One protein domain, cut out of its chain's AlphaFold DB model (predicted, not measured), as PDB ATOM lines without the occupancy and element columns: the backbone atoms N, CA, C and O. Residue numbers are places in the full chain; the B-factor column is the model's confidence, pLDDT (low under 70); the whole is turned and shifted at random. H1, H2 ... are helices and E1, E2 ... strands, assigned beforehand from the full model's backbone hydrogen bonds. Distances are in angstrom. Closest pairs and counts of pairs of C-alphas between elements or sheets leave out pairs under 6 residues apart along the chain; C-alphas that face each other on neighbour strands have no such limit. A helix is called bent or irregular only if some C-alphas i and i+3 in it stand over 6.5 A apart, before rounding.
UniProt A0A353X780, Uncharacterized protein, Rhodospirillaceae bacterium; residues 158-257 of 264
ATOM      1  N   TRP A 158       0.520 -23.014 -23.313       92.06
ATOM      2  CA  TRP A 158       0.704 -22.248 -24.542       92.06
ATOM      3  C   TRP A 158       1.600 -23.015 -25.516       92.06
ATOM      4  O   TRP A 158       2.547 -23.687 -25.111       92.06
ATOM      5  N   ARG A 159       1.321 -22.861 -26.809       94.81
ATOM      6  CA  ARG A 159       2.062 -23.452 -27.921       94.81
ATOM      7  C   ARG A 159       2.609 -22.356 -28.824       94.81
ATOM      8  O   ARG A 159       1.834 -21.604 -29.412       94.81
ATOM      9  N   ALA A 160       3.924 -22.296 -28.959       97.25
ATOM     10  CA  ALA A 160       4.623 -21.398 -29.862       97.25
ATOM     11  C   ALA A 160       5.093 -22.148 -31.116       97.25
ATOM     12  O   ALA A 160       5.635 -23.254 -31.032       97.25
ATOM     13  N   PHE A 161       4.894 -21.537 -32.281       97.69
ATOM     14  CA  PHE A 161       5.323 -22.054 -33.578       97.69
ATOM     15  C   PHE A 161       6.575 -21.307 -34.029       97.69
ATOM     16  O   PHE A 161       6.582 -20.076 -34.080       97.69
ATOM     17  N   VAL A 162       7.623 -22.051 -34.369       97.81
ATOM     18  CA  VAL A 162       8.913 -21.533 -34.827       97.81
ATOM     19  C   VAL A 162       9.156 -21.990 -36.260       97.81
ATOM     20  O   VAL A 162       9.016 -23.176 -36.558       97.81
ATOM     21  N   LYS A 163       9.516 -21.056 -37.142       96.69
ATOM     22  CA  LYS A 163       9.894 -21.335 -38.531       96.69
ATOM     23  C   LYS A 163      11.033 -20.413 -38.961       96.69
ATOM     24  O   LYS A 163      11.031 -19.234 -38.606       96.69
ATOM     25  N   GLY A 164      12.015 -20.935 -39.692       96.56
ATOM     26  CA  GLY A 164      13.195 -20.184 -40.129       96.56
ATOM     27  C   GLY A 164      13.993 -19.569 -38.974       96.56
ATOM     28  O   GLY A 164      14.500 -18.455 -39.113       96.56
ATOM     29  N   GLY A 165      14.030 -20.238 -37.815       96.69
ATOM     30  CA  GLY A 165      14.724 -19.749 -36.619       96.69
ATOM     31  C   GLY A 165      14.044 -18.560 -35.924       96.69
ATOM     32  O   GLY A 165      14.708 -17.800 -35.224       96.69
ATOM     33  N   ARG A 166      12.731 -18.360 -36.121       96.75
ATOM     34  CA  ARG A 166      11.943 -17.281 -35.491       96.75
ATOM     35  C   ARG A 166      10.617 -17.799 -34.950       96.75
ATOM     36  O   ARG A 166       9.957 -18.589 -35.622       96.75
ATOM     37  N   MET A 167      10.193 -17.327 -33.778       97.12
ATOM     38  CA  MET A 167       8.824 -17.543 -33.299       97.12
ATOM     39  C   MET A 167       7.858 -16.724 -34.167       97.12
ATOM     40  O   MET A 167       7.915 -15.500 -34.165       97.12
ATOM     41  N   ILE A 168       7.000 -17.395 -34.937       96.06
ATOM     42  CA  ILE A 168       6.083 -16.743 -35.890       96.06
ATOM     43  C   ILE A 168       4.651 -16.624 -35.365       96.06
ATOM     44  O   ILE A 168       3.928 -15.728 -35.789       96.06
ATOM     45  N   ALA A 169       4.229 -17.497 -34.448       95.50
ATOM     46  CA  ALA A 169       2.869 -17.490 -33.917       95.50
ATOM     47  C   ALA A 169       2.782 -18.135 -32.527       95.50
ATOM     48  O   ALA A 169       3.592 -18.995 -32.177       95.50
ATOM     49  N   LEU A 170       1.750 -17.769 -31.767       94.94
ATOM     50  CA  LEU A 170       1.476 -18.273 -30.422       94.94
ATOM     51  C   LEU A 170      -0.014 -18.627 -30.260       94.94
ATOM     52  O   LEU A 170      -0.882 -17.811 -30.562       94.94
ATOM     53  N   THR A 171      -0.334 -19.821 -29.752       91.81
ATOM     54  CA  THR A 171      -1.717 -20.239 -29.444       91.81
ATOM     55  C   THR A 171      -1.875 -20.740 -28.015       91.81
ATOM     56  O   THR A 171      -1.018 -21.444 -27.483       91.81
ATOM     57  N   GLN A 172      -3.022 -20.446 -27.407       87.81
ATOM     58  CA  GLN A 172      -3.499 -21.157 -26.217       87.81
ATOM     59  C   GLN A 172      -3.653 -22.654 -26.559       87.81
ATOM     60  O   GLN A 172      -4.275 -22.972 -27.575       87.81
ATOM     61  N   TYR A 173      -3.108 -23.567 -25.742       83.31
ATOM     62  CA  TYR A 173      -3.190 -25.016 -26.002       83.31
ATOM     63  C   TYR A 173      -4.382 -25.695 -25.306       83.31
ATOM     64  O   TYR A 173      -4.977 -26.604 -25.880       83.31
ATOM     65  N   THR A 174      -4.783 -25.240 -24.112       70.06
ATOM     66  CA  THR A 174      -5.900 -25.830 -23.341       70.06
ATOM     67  C   THR A 174      -7.213 -25.058 -23.553       70.06
ATOM     68  O   THR A 174      -7.363 -23.964 -22.995       70.06
ATOM     69  N   PRO A 175      -8.211 -25.578 -24.299       53.94
ATOM     70  CA  PRO A 175      -9.501 -24.908 -24.476       53.94
ATOM     71  C   PRO A 175     -10.347 -24.994 -23.197       53.94
ATOM     72  O   PRO A 175     -10.356 -26.018 -22.517       53.94
ATOM     73  N   GLY A 176     -11.084 -23.933 -22.868       54.84
ATOM     74  CA  GLY A 176     -11.984 -23.886 -21.710       54.84
ATOM     75  C   GLY A 176     -11.315 -23.669 -20.346       54.84
ATOM     76  O   GLY A 176     -12.027 -23.498 -19.363       54.84
ATOM     77  N   GLY A 177      -9.978 -23.630 -20.271       53.53
ATOM     78  CA  GLY A 177      -9.245 -23.291 -19.040       53.53
ATOM     79  C   GLY A 177      -9.212 -21.792 -18.707       53.53
ATOM     80  O   GLY A 177      -8.857 -21.419 -17.593       53.53
ATOM     81  N   PHE A 178      -9.596 -20.936 -19.659       57.06
ATOM     82  CA  PHE A 178      -9.418 -19.487 -19.598       57.06
ATOM     83  C   PHE A 178     -10.750 -18.720 -19.606       57.06
ATOM     84  O   PHE A 178     -11.654 -19.016 -20.389       57.06
ATOM     85  N   SER A 179     -10.816 -17.662 -18.792       55.78
ATOM     86  CA  SER A 179     -11.711 -16.520 -19.039       55.78
ATOM     87  C   SER A 179     -11.291 -15.824 -20.347       55.78
ATOM     88  O   SER A 179     -10.095 -15.864 -20.650       55.78
ATOM     89  N   PRO A 180     -12.196 -15.189 -21.125       59.69
ATOM     90  CA  PRO A 180     -11.839 -14.533 -22.383       59.69
ATOM     91  C   PRO A 180     -10.626 -13.615 -22.225       59.69
ATOM     92  O   PRO A 180     -10.640 -12.677 -21.423       59.69
ATOM     93  N   LEU A 181      -9.560 -13.922 -22.963       70.62
ATOM     94  CA  LEU A 181      -8.301 -13.203 -22.831       70.62
ATOM     95  C   LEU A 181      -8.418 -11.789 -23.402       70.62
ATOM     96  O   LEU A 181      -9.187 -11.532 -24.326       70.62
ATOM     97  N   THR A 182      -7.645 -10.865 -22.836       77.38
ATOM     98  CA  THR A 182      -7.527  -9.489 -23.329       77.38
ATOM     99  C   THR A 182      -6.299  -9.358 -24.224       77.38
ATOM    100  O   THR A 182      -5.316 -10.078 -24.044       77.38
ATOM    101  N   ASN A 183      -6.299  -8.387 -25.144       80.81
ATOM    102  CA  ASN A 183      -5.134  -8.110 -25.996       80.81
ATOM    103  C   ASN A 183      -3.869  -7.816 -25.164       80.81
ATOM    104  O   ASN A 183      -2.770  -8.190 -25.563       80.81
ATOM    105  N   ALA A 184      -4.022  -7.213 -23.979       83.69
ATOM    106  CA  ALA A 184      -2.924  -6.989 -23.039       83.69
ATOM    107  C   ALA A 184      -2.334  -8.305 -22.496       83.69
ATOM    108  O   ALA A 184      -1.115  -8.449 -22.442       83.69
ATOM    109  N   PHE A 185      -3.172  -9.292 -22.150       84.50
ATOM    110  CA  PHE A 185      -2.687 -10.614 -21.739       84.50
ATOM    111  C   PHE A 185      -2.083 -11.394 -22.915       84.50
ATOM    112  O   PHE A 185      -1.086 -12.080 -22.727       84.50
ATOM    113  N   ALA A 186      -2.623 -11.246 -24.130       86.12
ATOM    114  CA  ALA A 186      -2.040 -11.828 -25.340       86.12
ATOM    115  C   ALA A 186      -0.633 -11.266 -25.636       86.12
ATOM    116  O   ALA A 186       0.297 -12.048 -25.831       86.12
ATOM    117  N   ARG A 187      -0.441  -9.936 -25.572       87.31
ATOM    118  CA  ARG A 187       0.891  -9.299 -25.679       87.31
ATOM    119  C   ARG A 187       1.834  -9.754 -24.553       87.31
ATOM    120  O   ARG A 187       2.982 -10.087 -24.819       87.31
ATOM    121  N   HIS A 188       1.355  -9.851 -23.309       89.88
ATOM    122  CA  HIS A 188       2.166 -10.344 -22.186       89.88
ATOM    123  C   HIS A 188       2.567 -11.825 -22.347       89.88
ATOM    124  O   HIS A 188       3.687 -12.204 -22.012       89.88
ATOM    125  N   ALA A 189       1.677 -12.658 -22.896       91.31
ATOM    126  CA  ALA A 189       1.961 -14.057 -23.195       91.31
ATOM    127  C   ALA A 189       2.984 -14.218 -24.328       91.31
ATOM    128  O   ALA A 189       3.854 -15.080 -24.220       91.31
ATOM    129  N   TRP A 190       2.926 -13.363 -25.360       93.62
ATOM    130  CA  TRP A 190       3.967 -13.280 -26.388       93.62
ATOM    131  C   TRP A 190       5.333 -12.992 -25.764       93.62
ATOM    132  O   TRP A 190       6.226 -13.823 -25.880       93.62
ATOM    133  N   ILE A 191       5.464 -11.891 -25.016       94.81
ATOM    134  CA  ILE A 191       6.734 -11.463 -24.400       94.81
ATOM    135  C   ILE A 191       7.329 -12.563 -23.504       94.81
ATOM    136  O   ILE A 191       8.515 -12.878 -23.602       94.81
ATOM    137  N   ALA A 192       6.513 -13.202 -22.658       96.06
ATOM    138  CA  ALA A 192       6.984 -14.282 -21.791       96.06
ATOM    139  C   ALA A 192       7.442 -15.522 -22.587       96.06
ATOM    140  O   ALA A 192       8.453 -16.138 -22.245       96.06
ATOM    141  N   MET A 193       6.725 -15.895 -23.652       97.00
ATOM    142  CA  MET A 193       7.097 -17.024 -24.515       97.00
ATOM    143  C   MET A 193       8.285 -16.701 -25.431       97.00
ATOM    144  O   MET A 193       9.031 -17.609 -25.780       97.00
ATOM    145  N   GLU A 194       8.519 -15.430 -25.752       97.31
ATOM    146  CA  GLU A 194       9.685 -14.939 -26.492       97.31
ATOM    147  C   GLU A 194      10.963 -14.969 -25.630       97.31
ATOM    148  O   GLU A 194      12.007 -15.453 -26.073       97.31
ATOM    149  N   GLU A 195      10.869 -14.596 -24.347       97.88
ATOM    150  CA  GLU A 195      11.945 -14.789 -23.355       97.88
ATOM    151  C   GLU A 195      12.285 -16.283 -23.147       97.88
ATOM    152  O   GLU A 195      13.433 -16.656 -22.878       97.88
ATOM    153  N   LEU A 196      11.291 -17.166 -23.297       98.19
ATOM    154  CA  LEU A 196      11.503 -18.612 -23.303       98.19
ATOM    155  C   LEU A 196      12.095 -19.105 -24.634       98.19
ATOM    156  O   LEU A 196      13.018 -19.919 -24.611       98.19
ATOM    157  N   PHE A 197      11.634 -18.594 -25.778       98.44
ATOM    158  CA  PHE A 197      12.178 -18.894 -27.106       98.44
ATOM    159  C   PHE A 197      13.677 -18.578 -27.181       98.44
ATOM    160  O   PHE A 197      14.453 -19.434 -27.605       98.44
ATOM    161  N   GLY A 198      14.103 -17.420 -26.662       98.19
ATOM    162  CA  GLY A 198      15.515 -17.022 -26.581       98.19
ATOM    163  C   GLY A 198      16.410 -17.974 -25.769       98.19
ATOM    164  O   GLY A 198      17.631 -17.920 -25.896       98.19
ATOM    165  N   ARG A 199      15.822 -18.879 -24.973       98.19
ATOM    166  CA  ARG A 199      16.517 -19.973 -24.275       98.19
ATOM    167  C   ARG A 199      16.354 -21.316 -24.991       98.19
ATOM    168  O   ARG A 199      17.330 -22.037 -25.157       98.19
ATOM    169  N   VAL A 200      15.139 -21.649 -25.433       98.31
ATOM    170  CA  VAL A 200      14.811 -22.930 -26.090       98.31
ATOM    171  C   VAL A 200      15.482 -23.061 -27.460       98.31
ATOM    172  O   VAL A 200      15.990 -24.133 -27.774       98.31
ATOM    173  N   HIS A 201      15.525 -21.997 -28.265       98.19
ATOM    174  CA  HIS A 201      16.094 -22.044 -29.613       98.19
ATOM    175  C   HIS A 201      17.592 -22.393 -29.639       98.19
ATOM    176  O   HIS A 201      17.932 -23.399 -30.265       98.19
ATOM    177  N   PRO A 202      18.495 -21.683 -28.925       97.81
ATOM    178  CA  PRO A 202      19.907 -22.069 -28.882       97.81
ATOM    179  C   PRO A 202      20.144 -23.419 -28.183       97.81
ATOM    180  O   PRO A 202      21.120 -24.090 -28.498       97.81
ATOM    181  N   ALA A 203      19.257 -23.842 -27.274       97.69
ATOM    182  CA  ALA A 203      19.349 -25.139 -26.602       97.69
ATOM    183  C   ALA A 203      18.876 -26.330 -27.463       97.69
ATOM    184  O   ALA A 203      19.225 -27.468 -27.157       97.69
ATOM    185  N   PHE A 204      18.077 -26.094 -28.512       97.12
ATOM    186  CA  PHE A 204      17.543 -27.139 -29.399       97.12
ATOM    187  C   PHE A 204      18.155 -27.130 -30.812       97.12
ATOM    188  O   PHE A 204      18.201 -28.168 -31.466       97.12
ATOM    189  N   GLY A 205      18.623 -25.976 -31.301       94.75
ATOM    190  CA  GLY A 205      19.336 -25.812 -32.579       94.75
ATOM    191  C   GLY A 205      18.481 -25.902 -33.855       94.75
ATOM    192  O   GLY A 205      18.872 -25.357 -34.890       94.75
ATOM    193  N   GLN A 206      17.309 -26.541 -33.801       94.94
ATOM    194  CA  GLN A 206      16.416 -26.689 -34.957       94.94
ATOM    195  C   GLN A 206      15.800 -25.355 -35.405       94.94
ATOM    196  O   GLN A 206      15.542 -24.470 -34.591       94.94
ATOM    197  N   GLN A 207      15.546 -25.226 -36.711       96.12
ATOM    198  CA  GLN A 207      15.006 -24.002 -37.323       96.12
ATOM    199  C   GLN A 207      13.473 -23.978 -37.394       96.12
ATOM    200  O   GLN A 207      12.879 -22.920 -37.183       96.12
ATOM    201  N   ASP A 208      12.854 -25.137 -37.635       96.44
ATOM    202  CA  ASP A 208      11.409 -25.303 -37.822       96.44
ATOM    203  C   ASP A 208      10.875 -26.288 -36.773       96.44
ATOM    204  O   ASP A 208      11.150 -27.489 -36.822       96.44
ATOM    205  N   TYR A 209      10.130 -25.792 -35.784       97.56
ATOM    206  CA  TYR A 209       9.579 -26.620 -34.709       97.56
ATOM    207  C   TYR A 209       8.390 -25.972 -34.002       97.56
ATOM    208  O   TYR A 209       8.034 -24.818 -34.221       97.56
ATOM    209  N   VAL A 210       7.759 -26.732 -33.117       97.38
ATOM    210  CA  VAL A 210       6.750 -26.246 -32.180       97.38
ATOM    211  C   VAL A 210       7.279 -26.469 -30.770       97.38
ATOM    212  O   VAL A 210       7.806 -27.544 -30.485       97.38
ATOM    213  N   PHE A 211       7.147 -25.489 -29.876       97.56
ATOM    214  CA  PHE A 211       7.422 -25.699 -28.455       97.56
ATOM    215  C   PHE A 211       6.223 -25.326 -27.589       97.56
ATOM    216  O   PHE A 211       5.601 -24.276 -27.752       97.56
ATOM    217  N   ASP A 212       5.919 -26.215 -26.656       95.25
ATOM    218  CA  ASP A 212       4.881 -26.048 -25.658       95.25
ATOM    219  C   ASP A 212       5.524 -25.586 -24.341       95.25
ATOM    220  O   ASP A 212       6.598 -26.055 -23.939       95.25
ATOM    221  N   GLY A 213       4.847 -24.676 -23.648       94.25
ATOM    222  CA  GLY A 213       5.232 -24.156 -22.340       94.25
ATOM    223  C   GLY A 213       4.006 -23.787 -21.509       94.25
ATOM    224  O   GLY A 213       2.879 -23.859 -21.995       94.25
ATOM    225  N   TYR A 214       4.201 -23.384 -20.256       92.06
ATOM    226  CA  TYR A 214       3.131 -22.786 -19.449       92.06
ATOM    227  C   TYR A 214       3.575 -21.469 -18.823       92.06
ATOM    228  O   TYR A 214       4.751 -21.300 -18.496       92.06
ATOM    229  N   ILE A 215       2.629 -20.543 -18.640       91.00
ATOM    230  CA  ILE A 215       2.894 -19.246 -18.005       91.00
ATOM    231  C   ILE A 215       2.425 -19.263 -16.549       91.00
ATOM    232  O   ILE A 215       1.251 -19.491 -16.262       91.00
ATOM    233  N   HIS A 216       3.329 -18.972 -15.615       89.12
ATOM    234  CA  HIS A 216       3.031 -18.871 -14.189       89.12
ATOM    235  C   HIS A 216       3.744 -17.650 -13.592       89.12
ATOM    236  O   HIS A 216       4.919 -17.415 -13.852       89.12
ATOM    237  N   ASN A 217       3.020 -16.833 -12.818       87.88
ATOM    238  CA  ASN A 217       3.519 -15.585 -12.216       87.88
ATOM    239  C   ASN A 217       4.269 -14.661 -13.210       87.88
ATOM    240  O   ASN A 217       5.304 -14.089 -12.877       87.88
ATOM    241  N   GLY A 218       3.755 -14.547 -14.442       88.06
ATOM    242  CA  GLY A 218       4.325 -13.717 -15.514       88.06
ATOM    243  C   GLY A 218       5.538 -14.311 -16.244       88.06
ATOM    244  O   GLY A 218       6.083 -13.653 -17.121       88.06
ATOM    245  N   ARG A 219       5.972 -15.537 -15.918       92.44
ATOM    246  CA  ARG A 219       7.118 -16.208 -16.558       92.44
ATOM    247  C   ARG A 219       6.689 -17.452 -17.318       92.44
ATOM    248  O   ARG A 219       5.782 -18.155 -16.877       92.44
ATOM    249  N   ALA A 220       7.356 -17.736 -18.434       94.94
ATOM    250  CA  ALA A 220       7.132 -18.946 -19.216       94.94
ATOM    251  C   ALA A 220       8.148 -20.052 -18.874       94.94
ATOM    252  O   ALA A 220       9.361 -19.823 -18.776       94.94
ATOM    253  N   HIS A 221       7.626 -21.268 -18.728       94.62
ATOM    254  CA  HIS A 221       8.337 -22.477 -18.320       94.62
ATOM    255  C   HIS A 221       8.227 -23.549 -19.419       94.62
ATOM    256  O   HIS A 221       7.147 -23.755 -19.975       94.62
ATOM    257  N   PHE A 222       9.325 -24.239 -19.741       95.56
ATOM    258  CA  PHE A 222       9.386 -25.201 -20.852       95.56
ATOM    259  C   PHE A 222       8.689 -26.539 -20.541       95.56
ATOM    260  O   PHE A 222       8.898 -27.128 -19.474       95.56
ATOM    261  N   LEU A 223       7.911 -27.063 -21.500       92.50
ATOM    262  CA  LEU A 223       7.270 -28.379 -21.412       92.50
ATOM    263  C   LEU A 223       7.812 -29.385 -22.428       92.50
ATOM    264  O   LEU A 223       8.369 -30.404 -22.011       92.50
ATOM    265  N   GLU A 224       7.594 -29.164 -23.724       93.75
ATOM    266  CA  GLU A 224       7.950 -30.125 -24.772       93.75
ATOM    267  C   GLU A 224       8.190 -29.459 -26.134       93.75
ATOM    268  O   GLU A 224       7.449 -28.563 -26.524       93.75
ATOM    269  N   VAL A 225       9.215 -29.903 -26.872       96.50
ATOM    270  CA  VAL A 225       9.323 -29.645 -28.320       96.50
ATOM    271  C   VAL A 225       8.576 -30.728 -29.101       96.50
ATOM    272  O   VAL A 225       8.566 -31.898 -28.711       96.50
ATOM    273  N   ASN A 226       7.957 -30.340 -30.215       94.56
ATOM    274  CA  ASN A 226       7.262 -31.205 -31.166       94.56
ATOM    275  C   ASN A 226       7.625 -30.777 -32.608       94.56
ATOM    276  O   ASN A 226       7.887 -29.591 -32.827       94.56
ATOM    277  N   PRO A 227       7.599 -31.678 -33.609       93.06
ATOM    278  CA  PRO A 227       7.896 -31.293 -34.987       93.06
ATOM    279  C   PRO A 227       6.885 -30.290 -35.561       93.06
ATOM    280  O   PRO A 227       5.682 -30.328 -35.251       93.06
ATOM    281  N   TYR A 228       7.372 -29.420 -36.449       93.69
ATOM    282  CA  TYR A 228       6.533 -28.556 -37.281       93.69
ATOM    283  C   TYR A 228       5.683 -29.398 -38.254       93.69
ATOM    284  O   TYR A 228       6.017 -30.543 -38.555       93.69
ATOM    285  N   GLY A 229       4.521 -28.892 -38.678       90.12
ATOM    286  CA  GLY A 229       3.544 -29.622 -39.504       90.12
ATOM    287  C   GLY A 229       2.839 -30.822 -38.835       90.12
ATOM    288  O   GLY A 229       1.769 -31.223 -39.280       90.12
ATOM    289  N   LYS A 230       3.400 -31.396 -37.758       86.88
ATOM    290  CA  LYS A 230       2.926 -32.631 -37.083       86.88
ATOM    291  C   LYS A 230       2.324 -32.380 -35.692       86.88
ATOM    292  O   LYS A 230       2.107 -33.322 -34.914       86.88
ATOM    293  N   SER A 231       2.079 -31.110 -35.375       87.69
ATOM    294  CA  SER A 231       1.451 -30.643 -34.140       87.69
ATOM    295  C   SER A 231       0.078 -30.041 -34.437       87.69
ATOM    296  O   SER A 231      -0.197 -29.597 -35.544       87.69
ATOM    297  N   ASP A 232      -0.802 -30.041 -33.441       87.69
ATOM    298  CA  ASP A 232      -2.135 -29.442 -33.557       87.69
ATOM    299  C   ASP A 232      -2.010 -27.898 -33.670       87.69
ATOM    300  O   ASP A 232      -1.377 -27.302 -32.785       87.69
ATOM    301  N   PRO A 233      -2.555 -27.253 -34.728       88.75
ATOM    302  CA  PRO A 233      -2.521 -25.796 -34.922       88.75
ATOM    303  C   PRO A 233      -3.492 -25.034 -33.999       88.75
ATOM    304  O   PRO A 233      -3.444 -23.805 -33.922       88.75
ATOM    305  N   CYS A 234      -4.370 -25.745 -33.286       88.75
ATOM    306  CA  CYS A 234      -5.308 -25.222 -32.296       88.75
ATOM    307  C   CYS A 234      -6.157 -24.056 -32.839       88.75
ATOM    308  O   CYS A 234      -6.884 -24.234 -33.817       88.75
ATOM    309  N   PHE A 235      -6.101 -22.865 -32.228       87.69
ATOM    310  CA  PHE A 235      -6.972 -21.745 -32.607       87.69
ATOM    311  C   PHE A 235      -6.663 -21.152 -33.996       87.69
ATOM    312  O   PHE A 235      -7.525 -20.473 -34.551       87.69
ATOM    313  N   PHE A 236      -5.508 -21.468 -34.597       88.12
ATOM    314  CA  PHE A 236      -5.191 -21.101 -35.983       88.12
ATOM    315  C   PHE A 236      -5.871 -21.990 -37.035       88.12
ATOM    316  O   PHE A 236      -5.913 -21.619 -38.206       88.12
ATOM    317  N   LEU A 237      -6.424 -23.145 -36.647       87.06
ATOM    318  CA  LEU A 237      -7.064 -24.157 -37.507       87.06
ATOM    319  C   LEU A 237      -6.146 -24.864 -38.527       87.06
ATOM    320  O   LEU A 237      -6.380 -26.037 -38.810       87.06
ATOM    321  N   SER A 238      -5.117 -24.206 -39.071       91.12
ATOM    322  CA  SER A 238      -4.179 -24.791 -40.041       91.12
ATOM    323  C   SER A 238      -2.800 -24.114 -40.016       91.12
ATOM    324  O   SER A 238      -2.633 -23.049 -39.417       91.12
ATOM    325  N   TYR A 239      -1.804 -24.728 -40.664       92.19
ATOM    326  CA  TYR A 239      -0.446 -24.177 -40.760       92.19
ATOM    327  C   TYR A 239      -0.335 -23.030 -41.774       92.19
ATOM    328  O   TYR A 239       0.421 -22.089 -41.563       92.19
ATOM    329  N   GLU A 240      -1.156 -23.031 -42.820       92.94
ATOM    330  CA  GLU A 240      -1.240 -21.933 -43.787       92.94
ATOM    331  C   GLU A 240      -1.697 -20.635 -43.101       92.94
ATOM    332  O   GLU A 240      -1.154 -19.568 -43.376       92.94
ATOM    333  N   ASN A 241      -2.631 -20.723 -42.143       90.50
ATOM    334  CA  ASN A 241      -3.044 -19.576 -41.328       90.50
ATOM    335  C   ASN A 241      -1.929 -19.094 -40.384       90.50
ATOM    336  O   ASN A 241      -1.793 -17.888 -40.185       90.50
ATOM    337  N   ILE A 242      -1.128 -20.013 -39.826       91.44
ATOM    338  CA  ILE A 242       0.045 -19.706 -38.983       91.44
ATOM    339  C   ILE A 242       1.101 -18.927 -39.782       91.44
ATOM    340  O   ILE A 242       1.671 -17.959 -39.279       91.44
ATOM    341  N   GLU A 243       1.349 -19.332 -41.027       92.44
ATOM    342  CA  GLU A 243       2.394 -18.754 -41.879       92.44
ATOM    343  C   GLU A 243       1.956 -17.482 -42.620       92.44
ATOM    344  O   GLU A 243       2.795 -16.640 -42.931       92.44
ATOM    345  N   ALA A 244       0.654 -17.293 -42.862       88.62
ATOM    346  CA  ALA A 244       0.129 -16.123 -43.570       88.62
ATOM    347  C   ALA A 244       0.349 -14.784 -42.836       88.62
ATOM    348  O   ALA A 244       0.264 -13.732 -43.473       88.62
ATOM    349  N   ARG A 245       0.585 -14.805 -41.514       82.44
ATOM    350  CA  ARG A 245       0.818 -13.616 -40.674       82.44
ATOM    351  C   ARG A 245       1.790 -13.917 -39.523       82.44
ATOM    352  O   ARG A 245       1.350 -14.367 -38.470       82.44
ATOM    353  N   PRO A 246       3.101 -13.686 -39.675       81.56
ATOM    354  CA  PRO A 246       4.026 -13.709 -38.542       81.56
ATOM    355  C   PRO A 246       3.636 -12.688 -37.454       81.56
ATOM    356  O   PRO A 246       2.968 -11.697 -37.739       81.56
ATOM    357  N   GLY A 247       4.051 -12.928 -36.207       82.19
ATOM    358  CA  GLY A 247       3.801 -12.020 -35.078       82.19
ATOM    359  C   GLY A 247       2.392 -12.116 -34.475       82.19
ATOM    360  O   GLY A 247       1.926 -11.146 -33.876       82.19
ATOM    361  N   GLN A 248       1.690 -13.244 -34.653       87.25
ATOM    362  CA  GLN A 248       0.275 -13.391 -34.280       87.25
ATOM    363  C   GLN A 248       0.011 -14.248 -33.025       87.25
ATOM    364  O   GLN A 248       0.606 -15.312 -32.835       87.25
ATOM    365  N   VAL A 249      -0.963 -13.832 -32.206       89.31
ATOM    366  CA  VAL A 249      -1.510 -14.610 -31.073       89.31
ATOM    367  C   VAL A 249      -2.970 -15.003 -31.328       89.31
ATOM    368  O   VAL A 249      -3.788 -14.128 -31.612       89.31
ATOM    369  N   ALA A 250      -3.318 -16.285 -31.161       87.88
ATOM    370  CA  ALA A 250      -4.695 -16.793 -31.245       87.88
ATOM    371  C   ALA A 250      -5.126 -17.528 -29.963       87.88
ATOM    372  O   ALA A 250      -4.388 -18.340 -29.401       87.88
ATOM    373  N   CYS A 251      -6.337 -17.260 -29.472       83.12
ATOM    374  CA  CYS A 251      -6.823 -17.845 -28.221       83.12
ATOM    375  C   CYS A 251      -8.356 -17.838 -28.110       83.12
ATOM    376  O   CYS A 251      -9.084 -17.361 -28.982       83.12
ATOM    377  N   GLN A 252      -8.888 -18.357 -27.004       74.56
ATOM    378  CA  GLN A 252     -10.326 -18.386 -26.774       74.56
ATOM    379  C   GLN A 252     -10.882 -16.967 -26.558       74.56
ATOM    380  O   GLN A 252     -10.692 -16.350 -25.512       74.56
ATOM    381  N   GLY A 253     -11.597 -16.465 -27.567       64.25
ATOM    382  CA  GLY A 253     -12.236 -15.143 -27.570       64.25
ATOM    383  C   GLY A 253     -11.539 -14.109 -28.459       64.25
ATOM    384  O   GLY A 253     -12.222 -13.231 -28.979       64.25
ATOM    385  N   ILE A 254     -10.236 -14.257 -28.726       60.56
ATOM    386  CA  ILE A 254      -9.503 -13.419 -29.684       60.56
ATOM    387  C   ILE A 254      -8.994 -14.296 -30.825       60.56
ATOM    388  O   ILE A 254      -8.169 -15.181 -30.615       60.56
ATOM    389  N   ARG A 255      -9.473 -14.042 -32.050       59.81
ATOM    390  CA  ARG A 255      -9.007 -14.793 -33.227       59.81
ATOM    391  C   ARG A 255      -7.545 -14.490 -33.550       59.81
ATOM    392  O   ARG A 255      -6.801 -15.427 -33.787       59.81
ATOM    393  N   TYR A 256      -7.167 -13.210 -33.532       64.31
ATOM    394  CA  TYR A 256      -5.824 -12.730 -33.861       64.31
ATOM    395  C   TYR A 256      -5.497 -11.456 -33.071       64.31
ATOM    396  O   TYR A 256      -6.312 -10.531 -33.036       64.31
ATOM    397  N   VAL A 257      -4.303 -11.396 -32.479       60.53
ATOM    398  CA  VAL A 257      -3.609 -10.153 -32.101       60.53
ATOM    399  C   VAL A 257      -2.299 -10.118 -32.870       60.53
ATOM    400  O   VAL A 257      -1.488 -11.023 -32.701       60.53
TER     401      VAL A 257
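This is residues 158 to 257 of the 264 residues of an uncharacterized protein of Rhodospirillaceae bacterium (UniProt A0A353X780). A strongly twisted sheet of six strands curls round one long helix, H1, which packs along one face of it. The short helix H2 sits over the opposite face, over E2, at the end of a long link from E4. The printed part has 100 residues, with named elements in the order E1, E2, H1, E3, E4, H2, E5, E6; the sheet is mixed and runs E4, E3, E1, E2, E5, E6. The class is mixed, helices and strands, and the whole is compact, with a radius of gyration of the C-alphas of 12.3 A and spans of 35 by 31 by 19 A.

Find C-alpha 158 at (0.704, -22.248, -24.542), where E1, residues 158 to 163, begins. E2 follows at residues 166 to 172, 18.4 A long. Look next at C-alpha 183, at (-5.134, -8.110, -25.996): from there H1, residues 183 to 204, runs 29.8 A, with a kink of 33 degrees near residue 196. It is neither bent nor irregular, but only just: C-alphas 199 and 202 are 6.1 A apart. E3 is residues 209 to 216, 22.9 A, and E4 is residues 219 to 227, 23.8 A, which bends by 58 degrees at residue 223. H2 is residues 239 to 243, E5 residues 248 to 251, and E6 residues 254 to 257, ending at C-alpha 257, (-3.609, -10.153, -32.101).

Begin with the hairpin of E1 and E2, antiparallel at 155 degrees, where N 159 and O 171 are 2.8 A apart. E3 is antiparallel to E1, with N 160 and O 211 at 2.9 A. The hairpin of E3 and E4 has N 212 and O 224 at 2.8 A. E5 is parallel to E2, at 15 degrees, with N 170 and O 248 at 2.9 A, and forms a hairpin with edge strand E6, where N 249 and O 257 are 2.9 A apart. E2, H1 and E3 make a split strand-helix-strand unit, two strands running the same way with E1 between them; its crossover is left-handed. H1 is on the sheet; its closest C-alphas to E4 are those of Ala 192 and Ala 220, 5.3 A. H2 is on the opposite face, at a height over the sheet of 8.7 A, its Ile 242 and Ala 169 of E2 having the closest C-alphas of that pair, 6.2 A. H1 and H2 are apart. Every O i to N i+4 pair is within hydrogen-bond range in H2, and 16 of 18 in H1.

The C-alphas farthest apart, those of Ser 179 and Gly 205, are 35.1 A apart. The printed part has no cut; the link from E4 to H2, 11 residues, is long. The mean pLDDT of the printed part is 87.9, and residues 175 to 180 and 253 to 257 are under 70.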